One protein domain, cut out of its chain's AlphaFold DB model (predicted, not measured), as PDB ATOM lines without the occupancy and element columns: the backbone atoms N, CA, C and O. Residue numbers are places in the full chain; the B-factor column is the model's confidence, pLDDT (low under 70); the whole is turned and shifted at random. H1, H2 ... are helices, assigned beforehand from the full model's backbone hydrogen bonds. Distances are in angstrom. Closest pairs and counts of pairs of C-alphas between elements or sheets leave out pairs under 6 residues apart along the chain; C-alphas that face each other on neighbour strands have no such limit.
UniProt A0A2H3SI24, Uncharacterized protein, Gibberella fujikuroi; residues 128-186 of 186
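AT A GLANCE: This is residues 128 to 186 of the 186 residues of an uncharacterized protein of Gibberella fujikuroi (UniProt A0A2H3SI24). One long helix, H2, makes the length of a rod, and the short helix H1 folds back beside its first part as a lopsided helical hairpin. Beyond the hairpin, residues 158 to 186 stick out as a long free arm. The printed part has 59 residues, with two named helices in the order H1, H2 and no named strand; the class is all helix. It is extended, with a radius of gyration of the C-alphas of 20.0 A and spans of 64 by 16 by 9 A.

HOW THE PARTS SIT: H2, residues 144 to 185, touches H1, residues 128 to 140, with residues 146 to 157 alone. The closest C-alphas are those of Ala 138 and Asn 146, 5.0 A apart. The two form a helical hairpin, running opposite ways at a shallow tilt of 22 degrees. In H1 every O i to N i+4 pair is within hydrogen-bond range; in H2, 37 of 38 are.

IN THESE COORDINATES: H2 measures 62.5 A from C-alpha 144 at (-38.459, -43.614, 37.904) to C-alpha 185 at (-21.028, 15.934, 45.168). H1 measures 17.8 A and begins with C-alpha 128 at (-22.925, -28.590, 42.183).

THE WHOLE: The C-alphas farthest apart, Thr 143 and Leu 186, are 64.7 A apart. The printed part has no cut, and the link from H1 to H2 is tight. Mean pLDDT of the printed part is 70.7; 25 residues are under 70, among them 128 to 132 and 182 to 186.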
ATOM      1  N   LYS A 128     -22.852 -27.609  43.271       59.88
ATOM      2  CA  LYS A 128     -22.925 -28.590  42.183       59.88
ATOM      3  C   LYS A 128     -22.515 -30.002  42.597       59.88
ATOM      4  O   LYS A 128     -22.936 -30.928  41.923       59.88
ATOM      5  N   LYS A 129     -21.714 -30.207  43.651       63.94
ATOM      6  CA  LYS A 129     -21.336 -31.549  44.124       63.94
ATOM      7  C   LYS A 129     -22.549 -32.391  44.541       63.94
ATOM      8  O   LYS A 129     -22.615 -33.543  44.129       63.94
ATOM      9  N   GLY A 130     -23.514 -31.820  45.270       66.06
ATOM     10  CA  GLY A 130     -24.725 -32.539  45.698       66.06
ATOM     11  C   GLY A 130     -25.634 -32.906  44.523       66.06
ATOM     12  O   GLY A 130     -25.940 -34.075  44.313       66.06
ATOM     13  N   VAL A 131     -25.962 -31.924  43.677       66.75
ATOM     14  CA  VAL A 131     -26.788 -32.135  42.472       66.75
ATOM     15  C   VAL A 131     -26.099 -33.091  41.488       66.75
ATOM     16  O   VAL A 131     -26.729 -34.000  40.959       66.75
ATOM     17  N   LYS A 132     -24.779 -32.963  41.291       67.94
ATOM     18  CA  LYS A 132     -23.992 -33.878  40.450       67.94
ATOM     19  C   LYS A 132     -23.991 -35.299  41.009       67.94
ATOM     20  O   LYS A 132     -24.056 -36.228  40.213       67.94
ATOM     21  N   ALA A 133     -23.931 -35.485  42.328       72.88
ATOM     22  CA  ALA A 133     -23.999 -36.810  42.946       72.88
ATOM     23  C   ALA A 133     -25.366 -37.473  42.715       72.88
ATOM     24  O   ALA A 133     -25.405 -38.627  42.296       72.88
ATOM     25  N   VAL A 134     -26.465 -36.728  42.887       69.81
ATOM     26  CA  VAL A 134     -27.835 -37.219  42.641       69.81
ATOM     27  C   VAL A 134     -28.049 -37.563  41.164       69.81
ATOM     28  O   VAL A 134     -28.548 -38.640  40.854       69.81
ATOM     29  N   ILE A 135     -27.594 -36.707  40.242       66.62
ATOM     30  CA  ILE A 135     -27.656 -36.983  38.797       66.62
ATOM     31  C   ILE A 135     -26.796 -38.201  38.440       66.62
ATOM     32  O   ILE A 135     -27.255 -39.090  37.735       66.62
ATOM     33  N   THR A 136     -25.568 -38.292  38.962       73.81
ATOM     34  CA  THR A 136     -24.673 -39.436  38.706       73.81
ATOM     35  C   THR A 136     -25.280 -40.743  39.220       73.81
ATOM     36  O   THR A 136     -25.141 -41.776  38.573       73.81
ATOM     37  N   HIS A 137     -25.967 -40.705  40.365       73.12
ATOM     38  CA  HIS A 137     -26.688 -41.852  40.909       73.12
ATOM     39  C   HIS A 137     -27.882 -42.241  40.027       73.12
ATOM     40  O   HIS A 137     -28.014 -43.409  39.667       73.12
ATOM     41  N   ALA A 138     -28.694 -41.271  39.597       60.91
ATOM     42  CA  ALA A 138     -29.809 -41.514  38.684       60.91
ATOM     43  C   ALA A 138     -29.350 -42.074  37.326       60.91
ATOM     44  O   ALA A 138     -29.989 -42.972  36.790       60.91
ATOM     45  N   CYS A 139     -28.208 -41.619  36.800       71.00
ATOM     46  CA  CYS A 139     -27.621 -42.167  35.576       71.00
ATOM     47  C   CYS A 139     -27.119 -43.612  35.739       71.00
ATOM     48  O   CYS A 139     -27.140 -44.367  34.773       71.00
ATOM     49  N   LYS A 140     -26.660 -44.005  36.936       77.06
ATOM     50  CA  LYS A 140     -26.232 -45.385  37.235       77.06
ATOM     51  C   LYS A 140     -27.413 -46.320  37.514       77.06
ATOM     52  O   LYS A 140     -27.329 -47.506  37.211       77.06
ATOM     53  N   HIS A 141     -28.501 -45.786  38.068       76.94
ATOM     54  CA  HIS A 141     -29.706 -46.528  38.441       76.94
ATOM     55  C   HIS A 141     -30.964 -45.769  37.986       76.94
ATOM     56  O   HIS A 141     -31.594 -45.084  38.801       76.94
ATOM     57  N   PRO A 142     -31.347 -45.878  36.698       74.25
ATOM     58  CA  PRO A 142     -32.404 -45.076  36.079       74.25
ATOM     59  C   PRO A 142     -33.806 -45.614  36.400       74.25
ATOM     60  O   PRO A 142     -34.614 -45.898  35.522       74.25
ATOM     61  N   THR A 143     -34.105 -45.777  37.682       83.62
ATOM     62  CA  THR A 143     -35.468 -46.017  38.163       83.62
ATOM     63  C   THR A 143     -36.258 -44.711  38.135       83.62
ATOM     64  O   THR A 143     -35.677 -43.650  38.389       83.62
ATOM     65  N   GLN A 144     -37.575 -44.785  37.935       78.88
ATOM     66  CA  GLN A 144     -38.459 -43.614  37.904       78.88
ATOM     67  C   GLN A 144     -38.270 -42.694  39.126       78.88
ATOM     68  O   GLN A 144     -38.188 -41.478  38.972       78.88
ATOM     69  N   ASP A 145     -38.103 -43.265  40.322       79.38
ATOM     70  CA  ASP A 145     -37.909 -42.503  41.562       79.38
ATOM     71  C   ASP A 145     -36.603 -41.696  41.569       79.38
ATOM     72  O   ASP A 145     -36.599 -40.511  41.908       79.38
ATOM     73  N   ASN A 146     -35.497 -42.292  41.118       72.69
ATOM     74  CA  ASN A 146     -34.203 -41.609  41.017       72.69
ATOM     75  C   ASN A 146     -34.214 -40.488  39.966       72.69
ATOM     76  O   ASN A 146     -33.606 -39.437  40.179       72.69
ATOM     77  N   VAL A 147     -34.922 -40.682  38.850       72.38
ATOM     78  CA  VAL A 147     -35.091 -39.654  37.808       72.38
ATOM     79  C   VAL A 147     -35.959 -38.501  38.317       72.38
ATOM     80  O   VAL A 147     -35.612 -37.332  38.123       72.38
ATOM     81  N   ASN A 148     -37.046 -38.806  39.032       79.19
ATOM     82  CA  ASN A 148     -37.906 -37.806  39.665       79.19
ATOM     83  C   ASN A 148     -37.138 -36.990  40.720       79.19
ATOM     84  O   ASN A 148     -37.243 -35.762  40.748       79.19
ATOM     85  N   LEU A 149     -36.319 -37.650  41.546       77.81
ATOM     86  CA  LEU A 149     -35.473 -36.993  42.542       77.81
ATOM     87  C   LEU A 149     -34.436 -36.067  41.890       77.81
ATOM     88  O   LEU A 149     -34.300 -34.915  42.298       77.81
ATOM     89  N   ALA A 150     -33.750 -36.532  40.842       67.25
ATOM     90  CA  ALA A 150     -32.797 -35.712  40.098       67.25
ATOM     91  C   ALA A 150     -33.471 -34.494  39.444       67.25
ATOM     92  O   ALA A 150     -32.944 -33.385  39.513       67.25
ATOM     93  N   THR A 151     -34.661 -34.675  38.869       73.94
ATOM     94  CA  THR A 151     -35.437 -33.593  38.242       73.94
ATOM     95  C   THR A 151     -35.865 -32.543  39.267       73.94
ATOM     96  O   THR A 151     -35.735 -31.343  39.017       73.94
ATOM     97  N   LYS A 152     -36.314 -32.979  40.451       80.94
ATOM     98  CA  LYS A 152     -36.664 -32.086  41.561       80.94
ATOM     99  C   LYS A 152     -35.456 -31.273  42.034       80.94
ATOM    100  O   LYS A 152     -35.553 -30.054  42.140       80.94
ATOM    101  N   GLU A 153     -34.307 -31.916  42.241       75.94
ATOM    102  CA  GLU A 153     -33.072 -31.235  42.655       75.94
ATOM    103  C   GLU A 153     -32.564 -30.234  41.606       75.94
ATOM    104  O   GLU A 153     -32.102 -29.144  41.959       75.94
ATOM    105  N   ILE A 154     -32.692 -30.556  40.313       73.62
ATOM    106  CA  ILE A 154     -32.382 -29.632  39.211       73.62
ATOM    107  C   ILE A 154     -33.310 -28.415  39.257       73.62
ATOM    108  O   ILE A 154     -32.836 -27.280  39.201       73.62
ATOM    109  N   HIS A 155     -34.616 -28.630  39.399       78.81
ATOM    110  CA  HIS A 155     -35.593 -27.546  39.454       78.81
ATOM    111  C   HIS A 155     -35.399 -26.649  40.692       78.81
ATOM    112  O   HIS A 155     -35.450 -25.420  40.595       78.81
ATOM    113  N   ASP A 156     -35.109 -27.236  41.853       77.75
ATOM    114  CA  ASP A 156     -34.824 -26.486  43.078       77.75
ATOM    115  C   ASP A 156     -33.494 -25.724  42.983       77.75
ATOM    116  O   ASP A 156     -33.382 -24.587  43.455       77.75
ATOM    117  N   ALA A 157     -32.476 -26.290  42.325       70.38
ATOM    118  CA  ALA A 157     -31.252 -25.567  41.985       70.38
ATOM    119  C   ALA A 157     -31.533 -24.369  41.064       70.38
ATOM    120  O   ALA A 157     -31.074 -23.263  41.346       70.38
ATOM    121  N   ASP A 158     -32.343 -24.552  40.028       70.50
ATOM    122  CA  ASP A 158     -32.713 -23.510  39.070       70.50
ATOM    123  C   ASP A 158     -33.537 -22.379  39.723       70.50
ATOM    124  O   ASP A 158     -33.279 -21.187  39.526       70.50
ATOM    125  N   LYS A 159     -34.463 -22.723  40.628       77.62
ATOM    126  CA  LYS A 159     -35.196 -21.743  41.446       77.62
ATOM    127  C   LYS A 159     -34.259 -20.934  42.350       77.62
ATOM    128  O   LYS A 159     -34.412 -19.710  42.436       77.62
ATOM    129  N   ARG A 160     -33.276 -21.587  42.986       72.94
ATOM    130  CA  ARG A 160     -32.234 -20.917  43.788       72.94
ATOM    131  C   ARG A 160     -31.391 -19.975  42.925       72.94
ATOM    132  O   ARG A 160     -31.200 -18.827  43.319       72.94
ATOM    133  N   ILE A 161     -30.975 -20.405  41.731       67.62
ATOM    134  CA  ILE A 161     -30.226 -19.578  40.771       67.62
ATOM    135  C   ILE A 161     -31.040 -18.344  40.358       67.62
ATOM    136  O   ILE A 161     -30.541 -17.227  40.454       67.62
ATOM    137  N   ARG A 162     -32.318 -18.496  39.983       72.88
ATOM    138  CA  ARG A 162     -33.181 -17.359  39.601       72.88
ATOM    139  C   ARG A 162     -33.415 -16.360  40.732       72.88
ATOM    140  O   ARG A 162     -33.393 -15.150  40.505       72.88
ATOM    141  N   ALA A 163     -33.684 -16.837  41.948       72.50
ATOM    142  CA  ALA A 163     -33.794 -15.962  43.117       72.50
ATOM    143  C   ALA A 163     -32.480 -15.200  43.353       72.50
ATOM    144  O   ALA A 163     -32.493 -14.002  43.627       72.50
ATOM    145  N   ARG A 164     -31.347 -15.874  43.140       67.25
ATOM    146  CA  ARG A 164     -30.018 -15.290  43.284       67.25
ATOM    147  C   ARG A 164     -29.730 -14.211  42.245       67.25
ATOM    148  O   ARG A 164     -29.338 -13.120  42.638       67.25
ATOM    149  N   CYS A 165     -29.979 -14.462  40.959       66.56
ATOM    150  CA  CYS A 165     -29.782 -13.469  39.896       66.56
ATOM    151  C   CYS A 165     -30.556 -12.170  40.166       66.56
ATOM    152  O   CYS A 165     -30.034 -11.084  39.920       66.56
ATOM    153  N   ARG A 166     -31.762 -12.267  40.747       74.38
ATOM    154  CA  ARG A 166     -32.535 -11.093  41.181       74.38
ATOM    155  C   ARG A 166     -31.824 -10.303  42.282       74.38
ATOM    156  O   ARG A 166     -31.675  -9.096  42.135       74.38
ATOM    157  N   ASN A 167     -31.318 -10.972  43.319       69.69
ATOM    158  CA  ASN A 167     -30.587 -10.318  44.414       69.69
ATOM    159  C   ASN A 167     -29.273  -9.661  43.949       69.69
ATOM    160  O   ASN A 167     -28.889  -8.601  44.449       69.69
ATOM    161  N   ILE A 168     -28.577 -10.274  42.985       66.44
ATOM    162  CA  ILE A 168     -27.391  -9.664  42.361       66.44
ATOM    163  C   ILE A 168     -27.805  -8.396  41.612       66.44
ATOM    164  O   ILE A 168     -27.218  -7.342  41.836       66.44
ATOM    165  N   GLY A 169     -28.855  -8.471  40.788       68.88
ATOM    166  CA  GLY A 169     -29.373  -7.323  40.044       68.88
ATOM    167  C   GLY A 169     -29.770  -6.149  40.944       68.88
ATOM    168  O   GLY A 169     -29.406  -5.011  40.657       68.88
ATOM    169  N   THR A 170     -30.444  -6.408  42.070       76.69
ATOM    170  CA  THR A 170     -30.795  -5.354  43.039       76.69
ATOM    171  C   THR A 170     -29.565  -4.743  43.706       76.69
ATOM    172  O   THR A 170     -29.513  -3.530  43.893       76.69
ATOM    173  N   SER A 171     -28.563  -5.562  44.037       68.50
ATOM    174  CA  SER A 171     -27.328  -5.092  44.681       68.50
ATOM    175  C   SER A 171     -26.490  -4.231  43.734       68.50
ATOM    176  O   SER A 171     -26.040  -3.155  44.118       68.50
ATOM    177  N   VAL A 172     -26.349  -4.655  42.472       68.56
ATOM    178  CA  VAL A 172     -25.661  -3.883  41.425       68.56
ATOM    179  C   VAL A 172     -26.377  -2.558  41.175       68.56
ATOM    180  O   VAL A 172     -25.727  -1.519  41.144       68.56
ATOM    181  N   LYS A 173     -27.713  -2.570  41.075       75.88
ATOM    182  CA  LYS A 173     -28.504  -1.345  40.897       75.88
ATOM    183  C   LYS A 173     -28.259  -0.340  42.028       75.88
ATOM    184  O   LYS A 173     -28.000   0.826  41.749       75.88
ATOM    185  N   LYS A 174     -28.264  -0.802  43.284       77.06
ATOM    186  CA  LYS A 174     -27.965   0.043  44.447       77.06
ATOM    187  C   LYS A 174     -26.558   0.648  44.364       77.06
ATOM    188  O   LYS A 174     -26.401   1.850  44.544       77.06
ATOM    189  N   MET A 175     -25.548  -0.157  44.021       69.25
ATOM    190  CA  MET A 175     -24.176   0.338  43.840       69.25
ATOM    191  C   MET A 175     -24.083   1.418  42.752       69.25
ATOM    192  O   MET A 175     -23.370   2.403  42.927       69.25
ATOM    193  N   THR A 176     -24.804   1.251  41.639       71.44
ATOM    194  CA  THR A 176     -24.861   2.248  40.560       71.44
ATOM    195  C   THR A 176     -25.535   3.548  41.009       71.44
ATOM    196  O   THR A 176     -25.047   4.628  40.683       71.44
ATOM    197  N   GLU A 177     -26.621   3.466  41.779       79.38
ATOM    198  CA  GLU A 177     -27.308   4.640  42.336       79.38
ATOM    199  C   GLU A 177     -26.418   5.410  43.323       79.38
ATOM    200  O   GLU A 177     -26.347   6.639  43.261       79.38
ATOM    201  N   ASP A 178     -25.700   4.705  44.199       70.44
ATOM    202  CA  ASP A 178     -24.813   5.330  45.184       70.44
ATOM    203  C   ASP A 178     -23.583   5.986  44.521       70.44
ATOM    204  O   ASP A 178     -23.193   7.089  44.906       70.44
ATOM    205  N   LEU A 179     -23.048   5.397  43.442       68.81
ATOM    206  CA  LEU A 179     -22.036   6.042  42.587       68.81
ATOM    207  C   LEU A 179     -22.551   7.326  41.922       68.81
ATOM    208  O   LEU A 179     -21.821   8.315  41.828       68.81
ATOM    209  N   GLY A 180     -23.808   7.330  41.467       69.06
ATOM    210  CA  GLY A 180     -24.439   8.513  40.881       69.06
ATOM    211  C   GLY A 180     -24.519   9.683  41.864       69.06
ATOM    212  O   GLY A 180     -24.233  10.817  41.487       69.06
ATOM    213  N   LYS A 181     -24.834   9.409  43.137       70.25
ATOM    214  CA  LYS A 181     -24.886  10.431  44.197       70.25
ATOM    215  C   LYS A 181     -23.507  11.018  44.494       70.25
ATOM    216  O   LYS A 181     -23.385  12.233  44.602       70.25
ATOM    217  N   LEU A 182     -22.472  10.179  44.575       60.88
ATOM    218  CA  LEU A 182     -21.095  10.633  44.809       60.88
ATOM    219  C   LEU A 182     -20.583  11.533  43.675       60.88
ATOM    220  O   LEU A 182     -19.927  12.535  43.940       60.88
ATOM    221  N   ARG A 183     -20.939  11.232  42.420       58.31
ATOM    222  CA  ARG A 183     -20.562  12.053  41.257       58.31
ATOM    223  C   ARG A 183     -21.204  13.448  41.244       58.31
ATOM    224  O   ARG A 183     -20.667  14.329  40.595       58.31
ATOM    225  N   ILE A 184     -22.345  13.647  41.906       58.28
ATOM    226  CA  ILE A 184     -23.012  14.961  41.997       58.28
ATOM    227  C   ILE A 184     -22.355  15.850  43.070       58.28
ATOM    228  O   ILE A 184     -22.493  17.068  43.028       58.28
ATOM    229  N   ILE A 185     -21.669  15.240  44.042       53.03
ATOM    230  CA  ILE A 185     -21.028  15.934  45.168       53.03
ATOM    231  C   ILE A 185     -19.585  16.367  44.828       53.03
ATOM    232  O   ILE A 185     -19.103  17.331  45.419       53.03
ATOM    233  N   LEU A 186     -18.919  15.667  43.897       45.81
ATOM    234  CA  LEU A 186     -17.593  15.990  43.341       45.81
ATOM    235  C   LEU A 186     -17.675  17.032  42.219       45.81
ATOM    236  O   LEU A 186     -16.759  17.883  42.159       45.81
TER     237      LEU A 186